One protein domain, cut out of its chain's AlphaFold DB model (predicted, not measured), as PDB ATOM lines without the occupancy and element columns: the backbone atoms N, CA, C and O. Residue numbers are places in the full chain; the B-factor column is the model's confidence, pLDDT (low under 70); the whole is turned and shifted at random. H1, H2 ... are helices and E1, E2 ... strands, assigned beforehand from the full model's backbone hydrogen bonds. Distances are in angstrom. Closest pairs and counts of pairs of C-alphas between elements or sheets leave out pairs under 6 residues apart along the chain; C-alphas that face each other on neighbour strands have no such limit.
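What this domain is: This is residues 284 to 324 and 348 to 394 of the 399 residues of an uncharacterized protein of Rosistilla carotiformis (UniProt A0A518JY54). A two-stranded antiparallel ribbon, E1 and E2, extends from one end of an up-and-down bundle, H1, H2 and H3, each running against the one before. H4 packs on H2 with residues 377 to 381 alone; its residues 386 to 394 stick out. The 88 printed residues, ordered H1 H2 E1 E2 H3 H4, are mixed in class and loose: radius of gyration of the C-alphas 15.5 A, spans 62 by 24 by 18 A.

Where its parts are: E1, residues 314 to 321, spans 20.7 A; E2, residues 349 to 356, 21.9 A. H1, residues 287 to 300, begins at C-alpha (-148.486, -55.645, -73.591). H2 is residues 303 to 312, H3 358 to 367. H4, residues 377 to 394, 26.7 A, ends at C-alpha (-119.462, -44.178, -49.188).

How they stand to each other: N 315 and O 355 of E1 and E2 are within hydrogen-bond range, 2.9 A. H1 touches H3, closest C-alphas Met 298 and Ala 363, 4.4 A. Every O i to N i+4 pair is within range in H1 and H3, 4 of 6 in H2, 13 of 14 in H4.

The domain as a whole: Residues 325 to 347 are cut out, a C-alpha gap of 8.9 A. Residues 321 to 324, 348 and 390 to 394 have pLDDT under 70.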
ATOM      1  N   ASP A 284    -148.640 -49.320 -70.126       94.81
ATOM      2  CA  ASP A 284    -149.704 -49.391 -71.133       94.81
ATOM      3  C   ASP A 284    -150.493 -50.714 -71.025       94.81
ATOM      4  O   ASP A 284    -149.946 -51.774 -70.707       94.81
ATOM      5  N   ASN A 285    -151.795 -50.651 -71.312       91.25
ATOM      6  CA  ASN A 285    -152.686 -51.814 -71.319       91.25
ATOM      7  C   ASN A 285    -152.417 -52.757 -72.506       91.25
ATOM      8  O   ASN A 285    -152.882 -53.894 -72.512       91.25
ATOM      9  N   ASP A 286    -151.703 -52.300 -73.534       92.12
ATOM     10  CA  ASP A 286    -151.203 -53.158 -74.597       92.12
ATOM     11  C   ASP A 286    -149.813 -53.692 -74.236       92.12
ATOM     12  O   ASP A 286    -148.796 -52.996 -74.318       92.12
ATOM     13  N   ASN A 287    -149.745 -54.985 -73.915       93.31
ATOM     14  CA  ASN A 287    -148.486 -55.645 -73.591       93.31
ATOM     15  C   ASN A 287    -147.436 -55.560 -74.714       93.31
ATOM     16  O   ASN A 287    -146.237 -55.669 -74.451       93.31
ATOM     17  N   LYS A 288    -147.847 -55.387 -75.979       93.69
ATOM     18  CA  LYS A 288    -146.894 -55.178 -77.080       93.69
ATOM     19  C   LYS A 288    -146.118 -53.884 -76.877       93.69
ATOM     20  O   LYS A 288    -144.902 -53.883 -77.047       93.69
ATOM     21  N   LYS A 289    -146.792 -52.816 -76.454       95.38
ATOM     22  CA  LYS A 289    -146.159 -51.532 -76.150       95.38
ATOM     23  C   LYS A 289    -145.228 -51.631 -74.946       95.38
ATOM     24  O   LYS A 289    -144.099 -51.167 -75.035       95.38
ATOM     25  N   VAL A 290    -145.629 -52.333 -73.886       96.38
ATOM     26  CA  VAL A 290    -144.742 -52.605 -72.739       96.38
ATOM     27  C   VAL A 290    -143.434 -53.259 -73.201       96.38
ATOM     28  O   VAL A 290    -142.344 -52.822 -72.838       96.38
ATOM     29  N   ARG A 291    -143.525 -54.271 -74.072       96.50
ATOM     30  CA  ARG A 291    -142.351 -54.965 -74.628       96.50
ATOM     31  C   ARG A 291    -141.483 -54.069 -75.517       96.50
ATOM     32  O   ARG A 291    -140.263 -54.175 -75.451       96.50
ATOM     33  N   ILE A 292    -142.092 -53.205 -76.331       96.06
ATOM     34  CA  ILE A 292    -141.376 -52.228 -77.166       96.06
ATOM     35  C   ILE A 292    -140.615 -51.229 -76.283       96.06
ATOM     36  O   ILE A 292    -139.422 -51.019 -76.489       96.06
ATOM     37  N   ALA A 293    -141.274 -50.666 -75.269       96.88
ATOM     38  CA  ALA A 293    -140.659 -49.723 -74.341       96.88
ATOM     39  C   ALA A 293    -139.486 -50.346 -73.574       96.88
ATOM     40  O   ALA A 293    -138.444 -49.716 -73.419       96.88
ATOM     41  N   ALA A 294    -139.621 -51.605 -73.150       97.31
ATOM     42  CA  ALA A 294    -138.546 -52.333 -72.488       97.31
ATOM     43  C   ALA A 294    -137.303 -52.507 -73.379       97.31
ATOM     44  O   ALA A 294    -136.188 -52.327 -72.899       97.31
ATOM     45  N   ASN A 295    -137.479 -52.787 -74.676       95.94
ATOM     46  CA  ASN A 295    -136.361 -52.843 -75.625       95.94
ATOM     47  C   ASN A 295    -135.677 -51.477 -75.790       95.94
ATOM     48  O   ASN A 295    -134.452 -51.406 -75.800       95.94
ATOM     49  N   ALA A 296    -136.450 -50.391 -75.885       96.31
ATOM     50  CA  ALA A 296    -135.886 -49.045 -75.970       96.31
ATOM     51  C   ALA A 296    -135.104 -48.677 -74.692       96.31
ATOM     52  O   ALA A 296    -133.983 -48.183 -74.767       96.31
ATOM     53  N   LEU A 297    -135.643 -48.990 -73.509       97.12
ATOM     54  CA  LEU A 297    -134.962 -48.770 -72.227       97.12
ATOM     55  C   LEU A 297    -133.692 -49.614 -72.069       97.12
ATOM     56  O   LEU A 297    -132.708 -49.125 -71.515       97.12
ATOM     57  N   MET A 298    -133.689 -50.842 -72.593       95.38
ATOM     58  CA  MET A 298    -132.500 -51.698 -72.640       95.38
ATOM     59  C   MET A 298    -131.362 -51.045 -73.427       95.38
ATOM     60  O   MET A 298    -130.217 -51.101 -72.987       95.38
ATOM     61  N   ALA A 299    -131.670 -50.402 -74.558       93.81
ATOM     62  CA  ALA A 299    -130.678 -49.667 -75.339       93.81
ATOM     63  C   ALA A 299    -130.166 -48.421 -74.593       93.81
ATOM     64  O   ALA A 299    -128.964 -48.181 -74.564       93.81
ATOM     65  N   MET A 300    -131.058 -47.682 -73.919       93.44
ATOM     66  CA  MET A 300    -130.709 -46.444 -73.201       93.44
ATOM     67  C   MET A 300    -129.858 -46.660 -71.940       93.44
ATOM     68  O   MET A 300    -129.192 -45.722 -71.486       93.44
ATOM     69  N   LYS A 301    -129.924 -47.861 -71.345       93.81
ATOM     70  CA  LYS A 301    -129.178 -48.271 -70.138       93.81
ATOM     71  C   LYS A 301    -129.242 -47.244 -69.002       93.81
ATOM     72  O   LYS A 301    -128.265 -47.008 -68.296       93.81
ATOM     73  N   ASP A 302    -130.396 -46.599 -68.842       94.06
ATOM     74  CA  ASP A 302    -130.579 -45.545 -67.849       94.06
ATOM     75  C   ASP A 302    -131.041 -46.138 -66.506       94.06
ATOM     76  O   ASP A 302    -132.122 -46.740 -66.456       94.06
ATOM     77  N   PRO A 303    -130.293 -45.946 -65.400       92.62
ATOM     78  CA  PRO A 303    -130.650 -46.495 -64.092       92.62
ATOM     79  C   PRO A 303    -132.022 -46.047 -63.567       92.62
ATOM     80  O   PRO A 303    -132.647 -46.762 -62.784       92.62
ATOM     81  N   ARG A 304    -132.558 -44.905 -64.023       92.19
ATOM     82  CA  ARG A 304    -133.901 -44.427 -63.633       92.19
ATOM     83  C   ARG A 304    -135.013 -45.383 -64.065       92.19
ATOM     84  O   ARG A 304    -136.112 -45.342 -63.516       92.19
ATOM     85  N   SER A 305    -134.732 -46.253 -65.033       95.69
ATOM     86  CA  SER A 305    -135.673 -47.253 -65.528       95.69
ATOM     87  C   SER A 305    -135.727 -48.534 -64.692       95.69
ATOM     88  O   SER A 305    -136.669 -49.302 -64.861       95.69
ATOM     89  N   ILE A 306    -134.802 -48.747 -63.746       95.06
ATOM     90  CA  ILE A 306    -134.687 -49.986 -62.954       95.06
ATOM     91  C   ILE A 306    -135.988 -50.337 -62.221       95.06
ATOM     92  O   ILE A 306    -136.516 -51.438 -62.386       95.06
ATOM     93  N   LEU A 307    -136.528 -49.417 -61.415       95.06
ATOM     94  CA  LEU A 307    -137.759 -49.679 -60.659       95.06
ATOM     95  C   LEU A 307    -138.977 -49.839 -61.587       95.06
ATOM     96  O   LEU A 307    -139.676 -50.844 -61.450       95.06
ATOM     97  N   PRO A 308    -139.202 -48.955 -62.583       96.81
ATOM     98  CA  PRO A 308    -140.247 -49.169 -63.582       96.81
ATOM     99  C   PRO A 308    -140.168 -50.510 -64.323       96.81
ATOM    100  O   PRO A 308    -141.193 -51.158 -64.522       96.81
ATOM    101  N   LEU A 309    -138.967 -50.946 -64.717       97.38
ATOM    102  CA  LEU A 309    -138.749 -52.247 -65.349       97.38
ATOM    103  C   LEU A 309    -139.061 -53.380 -64.368       97.38
ATOM    104  O   LEU A 309    -139.760 -54.324 -64.722       97.38
ATOM    105  N   THR A 310    -138.630 -53.264 -63.114       96.69
ATOM    106  CA  THR A 310    -138.930 -54.263 -62.080       96.69
ATOM    107  C   THR A 310    -140.440 -54.438 -61.882       96.69
ATOM    108  O   THR A 310    -140.928 -55.566 -61.800       96.69
ATOM    109  N   ASP A 311    -141.202 -53.342 -61.887       95.38
ATOM    110  CA  ASP A 311    -142.666 -53.372 -61.793       95.38
ATOM    111  C   ASP A 311    -143.333 -53.966 -63.049       95.38
ATOM    112  O   ASP A 311    -144.414 -54.549 -62.961       95.38
ATOM    113  N   ALA A 312    -142.684 -53.866 -64.211       96.81
ATOM    114  CA  ALA A 312    -143.185 -54.363 -65.492       96.81
ATOM    115  C   ALA A 312    -142.759 -55.809 -65.829       96.81
ATOM    116  O   ALA A 312    -143.132 -56.320 -66.890       96.81
ATOM    117  N   LEU A 313    -142.007 -56.502 -64.959       95.69
ATOM    118  CA  LEU A 313    -141.553 -57.889 -65.188       95.69
ATOM    119  C   LEU A 313    -142.716 -58.846 -65.478       95.69
ATOM    120  O   LEU A 313    -142.633 -59.706 -66.365       95.69
ATOM    121  N   VAL A 314    -143.807 -58.675 -64.732       94.25
ATOM    122  CA  VAL A 314    -145.063 -59.397 -64.917       94.25
ATOM    123  C   VAL A 314    -146.207 -58.395 -64.876       94.25
ATOM    124  O   VAL A 314    -146.500 -57.817 -63.835       94.25
ATOM    125  N   THR A 315    -146.884 -58.222 -66.003       92.69
ATOM    126  CA  THR A 315    -148.040 -57.325 -66.136       92.69
ATOM    127  C   THR A 315    -149.344 -58.113 -66.149       92.69
ATOM    128  O   THR A 315    -149.380 -59.252 -66.620       92.69
ATOM    129  N   THR A 316    -150.433 -57.508 -65.683       90.00
ATOM    130  CA  THR A 316    -151.768 -58.123 -65.689       90.00
ATOM    131  C   THR A 316    -152.648 -57.433 -66.722       90.00
ATOM    132  O   THR A 316    -152.847 -56.225 -66.644       90.00
ATOM    133  N   HIS A 317    -153.210 -58.203 -67.651       86.19
ATOM    134  CA  HIS A 317    -154.061 -57.702 -68.731       86.19
ATOM    135  C   HIS A 317    -155.445 -58.338 -68.669       86.19
ATOM    136  O   HIS A 317    -155.578 -59.528 -68.383       86.19
ATOM    137  N   LYS A 318    -156.490 -57.554 -68.941       84.94
ATOM    138  CA  LYS A 318    -157.876 -58.037 -68.979       84.94
ATOM    139  C   LYS A 318    -158.260 -58.354 -70.419       84.94
ATOM    140  O   LYS A 318    -158.318 -57.450 -71.246       84.94
ATOM    141  N   SER A 319    -158.556 -59.618 -70.707       76.38
ATOM    142  CA  SER A 319    -159.102 -60.043 -71.999       76.38
ATOM    143  C   SER A 319    -160.571 -60.424 -71.852       76.38
ATOM    144  O   SER A 319    -160.963 -61.060 -70.871       76.38
ATOM    145  N   LYS A 320    -161.396 -60.052 -72.833       76.75
ATOM    146  CA  LYS A 320    -162.763 -60.560 -72.948       76.75
ATOM    147  C   LYS A 320    -162.720 -61.902 -73.673       76.75
ATOM    148  O   LYS A 320    -162.337 -61.958 -74.838       76.75
ATOM    149  N   THR A 321    -163.124 -62.969 -72.995       64.06
ATOM    150  CA  THR A 321    -163.217 -64.312 -73.579       64.06
ATOM    151  C   THR A 321    -164.665 -64.795 -73.475       64.06
ATOM    152  O   THR A 321    -165.253 -64.788 -72.392       64.06
ATOM    153  N   GLY A 322    -165.248 -65.211 -74.602       60.59
ATOM    154  CA  GLY A 322    -166.674 -65.556 -74.717       60.59
ATOM    155  C   GLY A 322    -167.520 -64.392 -75.252       60.59
ATOM    156  O   GLY A 322    -167.209 -63.236 -74.988       60.59
ATOM    157  N   GLY A 323    -168.548 -64.710 -76.047       58.53
ATOM    158  CA  GLY A 323    -169.381 -63.742 -76.782       58.53
ATOM    159  C   GLY A 323    -169.603 -64.091 -78.263       58.53
ATOM    160  O   GLY A 323    -170.441 -63.483 -78.919       58.53
ATOM    161  N   GLY A 324    -168.885 -65.089 -78.796       59.34
ATOM    162  CA  GLY A 324    -169.133 -65.623 -80.140       59.34
ATOM    163  C   GLY A 324    -170.372 -66.533 -80.197       59.34
ATOM    164  O   GLY A 324    -170.791 -67.048 -79.153       59.34
ATOM    165  N   GLU A 348    -170.078 -62.775 -71.987       69.25
ATOM    166  CA  GLU A 348    -168.698 -62.285 -71.955       69.25
ATOM    167  C   GLU A 348    -168.111 -62.488 -70.550       69.25
ATOM    168  O   GLU A 348    -168.708 -62.072 -69.553       69.25
ATOM    169  N   LYS A 349    -166.942 -63.132 -70.454       76.12
ATOM    170  CA  LYS A 349    -166.177 -63.227 -69.206       76.12
ATOM    171  C   LYS A 349    -164.896 -62.418 -69.346       76.12
ATOM    172  O   LYS A 349    -164.142 -62.592 -70.301       76.12
ATOM    173  N   ILE A 350    -164.647 -61.543 -68.376       82.00
ATOM    174  CA  ILE A 350    -163.367 -60.849 -68.246       82.00
ATOM    175  C   ILE A 350    -162.400 -61.820 -67.570       82.00
ATOM    176  O   ILE A 350    -162.635 -62.239 -66.438       82.00
ATOM    177  N   VAL A 351    -161.336 -62.192 -68.274       83.69
ATOM    178  CA  VAL A 351    -160.262 -63.041 -67.756       83.69
ATOM    179  C   VAL A 351    -159.037 -62.166 -67.529       83.69
ATOM    180  O   VAL A 351    -158.575 -61.483 -68.446       83.69
ATOM    181  N   GLU A 352    -158.513 -62.177 -66.306       88.19
ATOM    182  CA  GLU A 352    -157.223 -61.566 -65.993       88.19
ATOM    183  C   GLU A 352    -156.100 -62.526 -66.376       88.19
ATOM    184  O   GLU A 352    -156.007 -63.644 -65.867       88.19
ATOM    185  N   GLN A 353    -155.240 -62.089 -67.289       87.25
ATOM    186  CA  GLN A 353    -154.087 -62.837 -67.750       87.25
ATOM    187  C   GLN A 353    -152.813 -62.154 -67.258       87.25
ATOM    188  O   GLN A 353    -152.523 -61.012 -67.613       87.25
ATOM    189  N   LYS A 354    -152.024 -62.878 -66.462       92.56
ATOM    190  CA  LYS A 354    -150.660 -62.466 -66.120       92.56
ATOM    191  C   LYS A 354    -149.737 -62.777 -67.293       92.56
ATOM    192  O   LYS A 354    -149.695 -63.911 -67.768       92.56
ATOM    193  N   VAL A 355    -148.988 -61.779 -67.739       94.00
ATOM    194  CA  VAL A 355    -148.064 -61.872 -68.867       94.00
ATOM    195  C   VAL A 355    -146.662 -61.559 -68.375       94.00
ATOM    196  O   VAL A 355    -146.410 -60.502 -67.807       94.00
ATOM    197  N   ARG A 356    -145.750 -62.511 -68.580       96.00
ATOM    198  CA  ARG A 356    -144.315 -62.326 -68.357       96.00
ATOM    199  C   ARG A 356    -143.727 -61.540 -69.523       96.00
ATOM    200  O   ARG A 356    -144.065 -61.830 -70.671       96.00
ATOM    201  N   ASN A 357    -142.831 -60.602 -69.235       96.62
ATOM    202  CA  ASN A 357    -142.217 -59.740 -70.240       96.62
ATOM    203  C   ASN A 357    -140.717 -60.047 -70.401       96.62
ATOM    204  O   ASN A 357    -139.901 -59.451 -69.703       96.62
ATOM    205  N   PRO A 358    -140.315 -60.937 -71.336       97.06
ATOM    206  CA  PRO A 358    -138.903 -61.253 -71.556       97.06
ATOM    207  C   PRO A 358    -138.019 -60.032 -71.863       97.06
ATOM    208  O   PRO A 358    -136.953 -59.938 -71.268       97.06
ATOM    209  N   PRO A 359    -138.452 -59.052 -72.691       97.31
ATOM    210  CA  PRO A 359    -137.677 -57.827 -72.917       97.31
ATOM    211  C   PRO A 359    -137.355 -57.038 -71.647       97.31
ATOM    212  O   PRO A 359    -136.288 -56.448 -71.541       97.31
ATOM    213  N   VAL A 360    -138.270 -57.040 -70.673       97.25
ATOM    214  CA  VAL A 360    -138.078 -56.348 -69.393       97.25
ATOM    215  C   VAL A 360    -137.002 -57.049 -68.568       97.25
ATOM    216  O   VAL A 360    -136.120 -56.387 -68.031       97.25
ATOM    217  N   LEU A 361    -137.033 -58.384 -68.518       97.38
ATOM    218  CA  LEU A 361    -135.990 -59.170 -67.861       97.38
ATOM    219  C   LEU A 361    -134.621 -58.919 -68.503       97.38
ATOM    220  O   LEU A 361    -133.664 -58.612 -67.800       97.38
ATOM    221  N   SER A 362    -134.537 -58.965 -69.834       97.19
ATOM    222  CA  SER A 362    -133.298 -58.666 -70.557       97.19
ATOM    223  C   SER A 362    -132.785 -57.245 -70.280       97.19
ATOM    224  O   SER A 362    -131.579 -57.044 -70.162       97.19
ATOM    225  N   ALA A 363    -133.682 -56.265 -70.122       96.88
ATOM    226  CA  ALA A 363    -133.309 -54.895 -69.779       96.88
ATOM    227  C   ALA A 363    -132.717 -54.803 -68.365       96.88
ATOM    228  O   ALA A 363    -131.672 -54.183 -68.184       96.88
ATOM    229  N   LEU A 364    -133.329 -55.472 -67.379       96.69
ATOM    230  CA  LEU A 364    -132.787 -55.543 -66.018       96.69
ATOM    231  C   LEU A 364    -131.426 -56.240 -65.977       96.69
ATOM    232  O   LEU A 364    -130.506 -55.716 -65.362       96.69
ATOM    233  N   MET A 365    -131.266 -57.356 -66.691       96.19
ATOM    234  CA  MET A 365    -129.978 -58.057 -66.791       96.19
ATOM    235  C   MET A 365    -128.907 -57.224 -67.510       96.19
ATOM    236  O   MET A 365    -127.724 -57.374 -67.240       96.19
ATOM    237  N   THR A 366    -129.297 -56.318 -68.412       95.75
ATOM    238  CA  THR A 366    -128.351 -55.380 -69.043       95.75
ATOM    239  C   THR A 366    -127.864 -54.318 -68.050       95.75
ATOM    240  O   THR A 366    -126.730 -53.859 -68.151       95.75
ATOM    241  N   LEU A 367    -128.713 -53.929 -67.093       93.75
ATOM    242  CA  LEU A 367    -128.392 -52.958 -66.041       93.75
ATOM    243  C   LEU A 367    -127.664 -53.593 -64.842       93.75
ATOM    244  O   LEU A 367    -126.890 -52.907 -64.183       93.75
ATOM    245  N   ALA A 368    -127.894 -54.880 -64.579       93.19
ATOM    246  CA  ALA A 368    -127.269 -55.671 -63.519       93.19
ATOM    247  C   ALA A 368    -126.837 -57.045 -64.070       93.19
ATOM    248  O   ALA A 368    -127.556 -58.036 -63.910       93.19
ATOM    249  N   PRO A 369    -125.689 -57.115 -64.770       91.56
ATOM    250  CA  PRO A 369    -125.234 -58.335 -65.445       91.56
ATOM    251  C   PRO A 369    -124.818 -59.462 -64.487       91.56
ATOM    252  O   PRO A 369    -124.682 -60.608 -64.908       91.56
ATOM    253  N   ASP A 370    -124.611 -59.152 -63.210       91.50
ATOM    254  CA  ASP A 370    -124.256 -60.075 -62.131       91.50
ATOM    255  C   ASP A 370    -125.475 -60.718 -61.441       91.50
ATOM    256  O   ASP A 370    -125.313 -61.593 -60.588       91.50
ATOM    257  N   ALA A 371    -126.696 -60.324 -61.818       91.25
ATOM    258  CA  ALA A 371    -127.932 -60.789 -61.205       91.25
ATOM    259  C   ALA A 371    -128.900 -61.424 -62.218       91.25
ATOM    260  O   ALA A 371    -129.195 -60.869 -63.274       91.25
ATOM    261  N   ASP A 372    -129.474 -62.571 -61.847       93.75
ATOM    262  CA  ASP A 372    -130.628 -63.165 -62.529       93.75
ATOM    263  C   ASP A 372    -131.616 -63.708 -61.490       93.75
ATOM    264  O   ASP A 372    -131.450 -64.793 -60.926       93.75
ATOM    265  N   TYR A 373    -132.663 -62.927 -61.227       96.12
ATOM    266  CA  TYR A 373    -133.787 -63.340 -60.383       96.12
ATOM    267  C   TYR A 373    -135.021 -63.725 -61.206       96.12
ATOM    268  O   TYR A 373    -136.128 -63.814 -60.667       96.12
ATOM    269  N   GLN A 374    -134.857 -63.958 -62.512       95.31
ATOM    270  CA  GLN A 374    -135.944 -64.241 -63.443       95.31
ATOM    271  C   GLN A 374    -137.088 -63.217 -63.281       95.31
ATOM    272  O   GLN A 374    -136.862 -62.009 -63.264       95.31
ATOM    273  N   TYR A 375    -138.330 -63.682 -63.130       95.94
ATOM    274  CA  TYR A 375    -139.521 -62.836 -62.992       95.94
ATOM    275  C   TYR A 375    -139.890 -62.517 -61.529       95.94
ATOM    276  O   TYR A 375    -141.035 -62.149 -61.261       95.94
ATOM    277  N   ASP A 376    -138.960 -62.673 -60.580       95.88
ATOM    278  CA  ASP A 376    -139.164 -62.325 -59.168       95.88
ATOM    279  C   ASP A 376    -138.852 -60.841 -58.917       95.88
ATOM    280  O   ASP A 376    -137.721 -60.442 -58.628       95.88
ATOM    281  N   ALA A 377    -139.886 -60.005 -59.035       93.88
ATOM    282  CA  ALA A 377    -139.774 -58.564 -58.831       93.88
ATOM    283  C   ALA A 377    -139.312 -58.179 -57.414       93.88
ATOM    284  O   ALA A 377    -138.675 -57.143 -57.246       93.88
ATOM    285  N   GLU A 378    -139.613 -58.972 -56.382       94.94
ATOM    286  CA  GLU A 378    -139.216 -58.632 -55.013       94.94
ATOM    287  C   GLU A 378    -137.710 -58.817 -54.815       94.94
ATOM    288  O   GLU A 378    -137.049 -57.928 -54.275       94.94
ATOM    289  N   ARG A 379    -137.147 -59.912 -55.337       95.94
ATOM    290  CA  ARG A 379    -135.694 -60.136 -55.317       95.94
ATOM    291  C   ARG A 379    -134.928 -59.080 -56.105       95.94
ATOM    292  O   ARG A 379    -133.922 -58.579 -55.604       95.94
ATOM    293  N   TRP A 380    -135.436 -58.678 -57.272       95.38
ATOM    294  CA  TRP A 380    -134.873 -57.554 -58.027       95.38
ATOM    295  C   TRP A 380    -134.882 -56.252 -57.209       95.38
ATOM    296  O   TRP A 380    -133.845 -55.597 -57.104       95.38
ATOM    297  N   ARG A 381    -135.998 -55.899 -56.546       94.25
ATOM    298  CA  ARG A 381    -136.052 -54.705 -55.672       94.25
ATOM    299  C   ARG A 381    -135.057 -54.783 -54.518       94.25
ATOM    300  O   ARG A 381    -134.393 -53.792 -54.228       94.25
ATOM    301  N   GLN A 382    -134.938 -55.940 -53.868       93.44
ATOM    302  CA  GLN A 382    -133.989 -56.132 -52.769       93.44
ATOM    303  C   GLN A 382    -132.536 -55.975 -53.238       93.44
ATOM    304  O   GLN A 382    -131.749 -55.333 -52.546       93.44
ATOM    305  N   HIS A 383    -132.187 -56.515 -54.409       92.44
ATOM    306  CA  HIS A 383    -130.855 -56.376 -55.000       92.44
ATOM    307  C   HIS A 383    -130.497 -54.906 -55.257       92.44
ATOM    308  O   HIS A 383    -129.505 -54.409 -54.722       92.44
ATOM    309  N   PHE A 384    -131.352 -54.172 -55.975       90.44
ATOM    310  CA  PHE A 384    -131.096 -52.762 -56.280       90.44
ATOM    311  C   PHE A 384    -131.169 -51.854 -55.047       90.44
ATOM    312  O   PHE A 384    -130.422 -50.882 -54.956       90.44
ATOM    313  N   SER A 385    -132.011 -52.179 -54.060       88.31
ATOM    314  CA  SER A 385    -132.043 -51.447 -52.790       88.31
ATOM    315  C   SER A 385    -130.736 -51.586 -52.010       88.31
ATOM    316  O   SER A 385    -130.338 -50.624 -51.356       88.31
ATOM    317  N   ARG A 386    -130.074 -52.752 -52.053       87.44
ATOM    318  CA  ARG A 386    -128.767 -52.950 -51.405       87.44
ATOM    319  C   ARG A 386    -127.675 -52.152 -52.108       87.44
ATOM    320  O   ARG A 386    -126.971 -51.409 -51.437       87.44
ATOM    321  N   GLN A 387    -127.608 -52.225 -53.438       84.75
ATOM    322  CA  GLN A 387    -126.634 -51.459 -54.226       84.75
ATOM    323  C   GLN A 387    -126.769 -49.944 -53.997       84.75
ATOM    324  O   GLN A 387    -125.784 -49.257 -53.748       84.75
ATOM    325  N   MET A 388    -127.999 -49.419 -54.011       79.62
ATOM    326  CA  MET A 388    -128.261 -47.996 -53.751       79.62
ATOM    327  C   MET A 388    -127.893 -47.585 -52.316       79.62
ATOM    328  O   MET A 388    -127.405 -46.476 -52.096       79.62
ATOM    329  N   ALA A 389    -128.114 -48.467 -51.334       77.62
ATOM    330  CA  ALA A 389    -127.735 -48.211 -49.950       77.62
ATOM    331  C   ALA A 389    -126.208 -48.168 -49.784       77.62
ATOM    332  O   ALA A 389    -125.709 -47.232 -49.166       77.62
ATOM    333  N   GLU A 390    -125.468 -49.118 -50.363       69.06
ATOM    334  CA  GLU A 390    -123.998 -49.166 -50.296       69.06
ATOM    335  C   GLU A 390    -123.346 -47.899 -50.870       69.06
ATOM    336  O   GLU A 390    -122.498 -47.304 -50.208       69.06
ATOM    337  N   VAL A 391    -123.818 -47.408 -52.024       63.12
ATOM    338  CA  VAL A 391    -123.331 -46.152 -52.630       63.12
ATOM    339  C   VAL A 391    -123.585 -44.938 -51.722       63.12
ATOM    340  O   VAL A 391    -122.747 -44.045 -51.623       63.12
ATOM    341  N   SER A 392    -124.716 -44.899 -51.009       57.88
ATOM    342  CA  SER A 392    -125.029 -43.804 -50.079       57.88
ATOM    343  C   SER A 392    -124.132 -43.781 -48.834       57.88
ATOM    344  O   SER A 392    -123.974 -42.713 -48.238       57.88
ATOM    345  N   TYR A 393    -123.577 -44.919 -48.409       56.88
ATOM    346  CA  TYR A 393    -122.708 -44.991 -47.229       56.88
ATOM    347  C   TYR A 393    -121.267 -44.531 -47.515       56.88
ATOM    348  O   TYR A 393    -120.571 -44.140 -46.576       56.88
ATOM    349  N   ASP A 394    -120.840 -44.505 -48.782       60.50
ATOM    350  CA  ASP A 394    -119.462 -44.178 -49.188       60.50
ATOM    351  C   ASP A 394    -119.181 -42.662 -49.307       60.50
ATOM    352  O   ASP A 394    -118.040 -42.223 -49.380       60.50
TER     353      ASP A 394